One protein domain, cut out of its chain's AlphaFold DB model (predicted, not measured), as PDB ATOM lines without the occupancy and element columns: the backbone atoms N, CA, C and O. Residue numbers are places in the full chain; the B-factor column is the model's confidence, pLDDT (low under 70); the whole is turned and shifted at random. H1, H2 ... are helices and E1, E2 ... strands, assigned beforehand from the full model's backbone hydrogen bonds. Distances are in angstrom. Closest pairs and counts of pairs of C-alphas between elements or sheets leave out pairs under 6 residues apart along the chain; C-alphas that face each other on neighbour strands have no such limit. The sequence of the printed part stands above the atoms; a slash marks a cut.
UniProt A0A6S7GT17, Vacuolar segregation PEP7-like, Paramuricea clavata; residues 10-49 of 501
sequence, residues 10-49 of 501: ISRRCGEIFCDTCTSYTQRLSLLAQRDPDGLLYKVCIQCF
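What this domain is: This is residues 10 to 49 of the 501 residues of the protein "Vacuolar segregation PEP7-like" of Paramuricea clavata (UniProt A0A6S7GT17). With little regular structure, this is a small hairpin of two strands, E1 and E2, beside which the unnamed residues 10 to 24 make a wide loop, with H1, a short helix, near the start of E1. The printed part has 40 residues, with two named strands and one named helix in the order E1, E2, H1 along the chain; the sheet, E1 - E2, is antiparallel. The class is mixed, with only 14 residues in named elements. The whole is compact, with a radius of gyration of the C-alphas of 9.2 A, yet elongated, spanning 27 by 14 by 13 A.

Where its parts are: E1, residues 25 to 29, is 12.5 A long and begins at C-alpha 25 (138.891, 147.794, 230.208). E2, residues 40 to 44, is 12.2 A long. H1, residues 46 to 49, ends at C-alpha 49 (143.203, 142.700, 229.584), 5.0 A from its first C-alpha.

How they stand to each other: The hairpin's strands E1 and E2 are antiparallel at 138 degrees; N 27 and O 42 are within hydrogen-bond range at 2.9 A. The closest C-alphas of E1 and H1, Tyr 25 and Ile 46, are 6.3 A apart. H1 is too short for an O i to N i+4 pair; its one O i to N i+3 pair is within range.

The domain as a whole: The C-alphas farthest apart, Cys 19 and Asp 38, are 27.1 A apart. The printed part has no cut and no long link between named elements. Mean pLDDT of the printed part is 83.1; no printed residue is under 70.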
ATOM      1  N   ILE A  10     134.577 145.336 240.787       83.56
ATOM      2  CA  ILE A  10     135.170 144.004 240.715       83.56
ATOM      3  C   ILE A  10     135.511 143.675 239.260       83.56
ATOM      4  O   ILE A  10     134.657 143.762 238.373       83.56
ATOM      5  N   SER A  11     136.754 143.261 239.015       85.81
ATOM      6  CA  SER A  11     137.164 142.670 237.742       85.81
ATOM      7  C   SER A  11     136.516 141.300 237.595       85.81
ATOM      8  O   SER A  11     136.807 140.382 238.360       85.81
ATOM      9  N   ARG A  12     135.668 141.118 236.580       85.44
ATOM     10  CA  ARG A  12     134.909 139.868 236.408       85.44
ATOM     11  C   ARG A  12     135.769 138.653 236.058       85.44
ATOM     12  O   ARG A  12     135.254 137.552 236.136       85.44
ATOM     13  N   ARG A  13     137.048 138.839 235.703       83.19
ATOM     14  CA  ARG A  13     137.982 137.740 235.393       83.19
ATOM     15  C   ARG A  13     138.772 137.254 236.608       83.19
ATOM     16  O   ARG A  13     138.895 136.054 236.794       83.19
ATOM     17  N   CYS A  14     139.351 138.166 237.389       86.50
ATOM     18  CA  CYS A  14     140.183 137.795 238.542       86.50
ATOM     19  C   CYS A  14     139.462 137.911 239.887       86.50
ATOM     20  O   CYS A  14     140.015 137.480 240.884       86.50
ATOM     21  N   GLY A  15     138.263 138.501 239.935       83.88
ATOM     22  CA  GLY A  15     137.482 138.668 241.165       83.88
ATOM     23  C   GLY A  15     137.957 139.801 242.082       83.88
ATOM     24  O   GLY A  15     137.235 140.180 242.996       83.88
ATOM     25  N   GLU A  16     139.121 140.385 241.803       87.31
ATOM     26  CA  GLU A  16     139.707 141.457 242.609       87.31
ATOM     27  C   GLU A  16     139.002 142.809 242.421       87.31
ATOM     28  O   GLU A  16     138.427 143.106 241.363       87.31
ATOM     29  N   ILE A  17     139.079 143.645 243.458       86.00
ATOM     30  CA  ILE A  17     138.436 144.961 243.537       86.00
ATOM     31  C   ILE A  17     139.415 146.059 243.106       86.00
ATOM     32  O   ILE A  17     140.541 146.131 243.589       86.00
ATOM     33  N   PHE A  18     138.967 146.966 242.238       83.56
ATOM     34  CA  PHE A  18     139.767 148.090 241.749       83.56
ATOM     35  C   PHE A  18     138.956 149.391 241.695       83.56
ATOM     36  O   PHE A  18     137.725 149.380 241.740       83.56
ATOM     37  N   CYS A  19     139.636 150.530 241.530       84.12
ATOM     38  CA  CYS A  19     138.963 151.782 241.180       84.12
ATOM     39  C   CYS A  19     138.437 151.748 239.727       84.12
ATOM     40  O   CYS A  19     138.852 150.912 238.913       84.12
ATOM     41  N   ASP A  20     137.528 152.664 239.376       79.25
ATOM     42  CA  ASP A  20     136.912 152.699 238.038       79.25
ATOM     43  C   ASP A  20     137.944 152.891 236.914       79.25
ATOM     44  O   ASP A  20     137.843 152.248 235.870       79.25
ATOM     45  N   THR A  21     138.990 153.687 237.158       81.50
ATOM     46  CA  THR A  21     140.095 153.899 236.211       81.50
ATOM     47  C   THR A  21     140.877 152.613 235.947       81.50
ATOM     48  O   THR A  21     141.236 152.322 234.813       81.50
ATOM     49  N   CYS A  22     141.101 151.788 236.970       79.94
ATOM     50  CA  CYS A  22     141.832 150.529 236.825       79.94
ATOM     51  C   CYS A  22     140.979 149.388 236.230       79.94
ATOM     52  O   CYS A  22     141.542 148.377 235.809       79.94
ATOM     53  N   THR A  23     139.649 149.547 236.151       80.56
ATOM     54  CA  THR A  23     138.692 148.600 235.530       80.56
ATOM     55  C   THR A  23     138.001 149.161 234.283       80.56
ATOM     56  O   THR A  23     136.956 148.662 233.860       80.56
ATOM     57  N   SER A  24     138.570 150.189 233.649       82.12
ATOM     58  CA  SER A  24     138.009 150.808 232.439       82.12
ATOM     59  C   SER A  24     138.087 149.919 231.189       82.12
ATOM     60  O   SER A  24     137.616 150.311 230.124       82.12
ATOM     61  N   TYR A  25     138.683 148.733 231.301       85.38
ATOM     62  CA  TYR A  25     138.891 147.794 230.208       85.38
ATOM     63  C   TYR A  25     137.761 146.772 230.164       85.38
ATOM     64  O   TYR A  25     137.272 146.318 231.198       85.38
ATOM     65  N   THR A  26     137.358 146.375 228.961       86.12
ATOM     66  CA  THR A  26     136.277 145.405 228.760       86.12
ATOM     67  C   THR A  26     136.757 144.219 227.947       86.12
ATOM     68  O   THR A  26     137.458 144.404 226.954       86.12
ATOM     69  N   GLN A  27     136.345 143.016 228.337       83.31
ATOM     70  CA  GLN A  27     136.683 141.772 227.649       83.31
ATOM     71  C   GLN A  27     135.447 140.880 227.534       83.31
ATOM     72  O   GLN A  27     134.613 140.868 228.440       83.31
ATOM     73  N   ARG A  28     135.332 140.130 226.432       84.06
ATOM     74  CA  ARG A  28     134.302 139.093 226.298       84.06
ATOM     75  C   ARG A  28     134.674 137.874 227.135       84.06
ATOM     76  O   ARG A  28     135.751 137.301 226.940       84.06
ATOM     77  N   LEU A  29     133.819 137.531 228.093       84.31
ATOM     78  CA  LEU A  29     133.992 136.381 228.973       84.31
ATOM     79  C   LEU A  29     132.763 135.466 228.903       84.31
ATOM     80  O   LEU A  29     131.633 135.940 228.758       84.31
ATOM     81  N   SER A  30     132.987 134.166 229.050       84.19
ATOM     82  CA  SER A  30     131.935 133.184 229.289       84.19
ATOM     83  C   SER A  30     131.324 133.376 230.681       84.19
ATOM     84  O   SER A  30     131.830 134.132 231.518       84.19
ATOM     85  N   LEU A  31     130.249 132.640 230.967       81.12
ATOM     86  CA  LEU A  31     129.625 132.621 232.296       81.12
ATOM     87  C   LEU A  31     130.585 132.159 233.407       81.12
ATOM     88  O   LEU A  31     130.403 132.528 234.562       81.12
ATOM     89  N   LEU A  32     131.636 131.410 233.056       82.81
ATOM     90  CA  LEU A  32     132.675 130.948 233.981       82.81
ATOM     91  C   LEU A  32     133.859 131.925 234.089       82.81
ATOM     92  O   LEU A  32     134.936 131.535 234.534       82.81
ATOM     93  N   ALA A  33     133.693 133.180 233.652       81.56
ATOM     94  CA  ALA A  33     134.723 134.224 233.672       81.56
ATOM     95  C   ALA A  33     135.995 133.910 232.848       81.56
ATOM     96  O   ALA A  33     137.015 134.597 232.966       81.56
ATOM     97  N   GLN A  34     135.931 132.909 231.967       81.81
ATOM     98  CA  GLN A  34     136.991 132.580 231.014       81.81
ATOM     99  C   GLN A  34     136.822 133.399 229.734       81.81
ATOM    100  O   GLN A  34     135.722 133.841 229.428       81.81
ATOM    101  N   ARG A  35     137.899 133.641 228.979       75.19
ATOM    102  CA  ARG A  35     137.798 134.375 227.706       75.19
ATOM    103  C   ARG A  35     137.017 133.544 226.696       75.19
ATOM    104  O   ARG A  35     137.360 132.392 226.470       75.19
ATOM    105  N   ASP A  36     136.028 134.164 226.074       75.44
ATOM    106  CA  ASP A  36     135.156 133.507 225.109       75.44
ATOM    107  C   ASP A  36     134.792 134.516 224.008       75.44
ATOM    108  O   ASP A  36     134.250 135.577 224.336       75.44
ATOM    109  N   PRO A  37     135.123 134.254 222.727       72.19
ATOM    110  CA  PRO A  37     134.768 135.126 221.607       72.19
ATOM    111  C   PRO A  37     133.264 135.393 221.491       72.19
ATOM    112  O   PRO A  37     132.877 136.510 221.135       72.19
ATOM    113  N   ASP A  38     132.442 134.410 221.856       77.69
ATOM    114  CA  ASP A  38     130.980 134.497 221.832       77.69
ATOM    115  C   ASP A  38     130.406 134.912 223.198       77.69
ATOM    116  O   ASP A  38     129.205 135.148 223.350       77.69
ATOM    117  N   GLY A  39     131.281 135.098 224.190       80.38
ATOM    118  CA  GLY A  39     130.946 135.554 225.530       80.38
ATOM    119  C   GLY A  39     130.451 137.001 225.598       80.38
ATOM    120  O   GLY A  39     130.547 137.800 224.656       80.38
ATOM    121  N   LEU A  40     129.949 137.372 226.775       79.94
ATOM    122  CA  LEU A  40     129.423 138.706 227.056       79.94
ATOM    123  C   LEU A  40     130.539 139.663 227.488       79.94
ATOM    124  O   LEU A  40     131.535 139.265 228.087       79.94
ATOM    125  N   LEU A  41     130.376 140.949 227.177       86.62
ATOM    126  CA  LEU A  41     131.334 141.992 227.544       86.62
ATOM    127  C   LEU A  41     131.240 142.323 229.036       86.62
ATOM    128  O   LEU A  41     130.219 142.817 229.510       86.62
ATOM    129  N   TYR A  42     132.345 142.132 229.750       86.12
ATOM    130  CA  TYR A  42     132.476 142.468 231.163       86.12
ATOM    131  C   TYR A  42     133.695 143.353 231.424       86.12
ATOM    132  O   TYR A  42     134.696 143.285 230.706       86.12
ATOM    133  N   LYS A  43     133.630 144.170 232.484       87.31
ATOM    134  CA  LYS A  43     134.772 144.964 232.956       87.31
ATOM    135  C   LYS A  43     135.841 144.075 233.594       87.31
ATOM    136  O   LYS A  43     135.534 143.196 234.403       87.31
ATOM    137  N   VAL A  44     137.099 144.339 233.258       88.75
ATOM    138  CA  VAL A  44     138.282 143.641 233.774       88.75
ATOM    139  C   VAL A  44     139.393 144.638 234.098       88.75
ATOM    140  O   VAL A  44     139.407 145.758 233.585       88.75
ATOM    141  N   CYS A  45     140.343 144.244 234.945       89.12
ATOM    142  CA  CYS A  45     141.526 145.061 235.203       89.12
ATOM    143  C   CYS A  45     142.501 145.064 234.012       89.12
ATOM    144  O   CYS A  45     142.506 144.143 233.186       89.12
ATOM    145  N   ILE A  46     143.375 146.074 233.956       85.38
ATOM    146  CA  ILE A  46     144.385 146.238 232.894       85.38
ATOM    147  C   ILE A  46     145.264 144.993 232.700       85.38
ATOM    148  O   ILE A  46     145.587 144.603 231.579       85.38
ATOM    149  N   GLN A  47     145.614 144.318 233.794       82.88
ATOM    150  CA  GLN A  47     146.505 143.164 233.760       82.88
ATOM    151  C   GLN A  47     145.801 141.935 233.161       82.88
ATOM    152  O   GLN A  47     146.383 141.223 232.345       82.88
ATOM    153  N   CYS A  48     144.515 141.739 233.476       83.38
ATOM    154  CA  CYS A  48     143.664 140.720 232.853       83.38
ATOM    155  C   CYS A  48     143.363 141.003 231.374       83.38
ATOM    156  O   CYS A  48     143.121 140.054 230.615       83.38
ATOM    157  N   PHE A  49     143.359 142.277 230.974       84.25
ATOM    158  CA  PHE A  49     143.203 142.700 229.584       84.25
ATOM    159  C   PHE A  49     144.468 142.378 228.765       84.25
ATOM    160  O   PHE A  49     144.385 141.667 227.763       84.25
TER     161      PHE A  49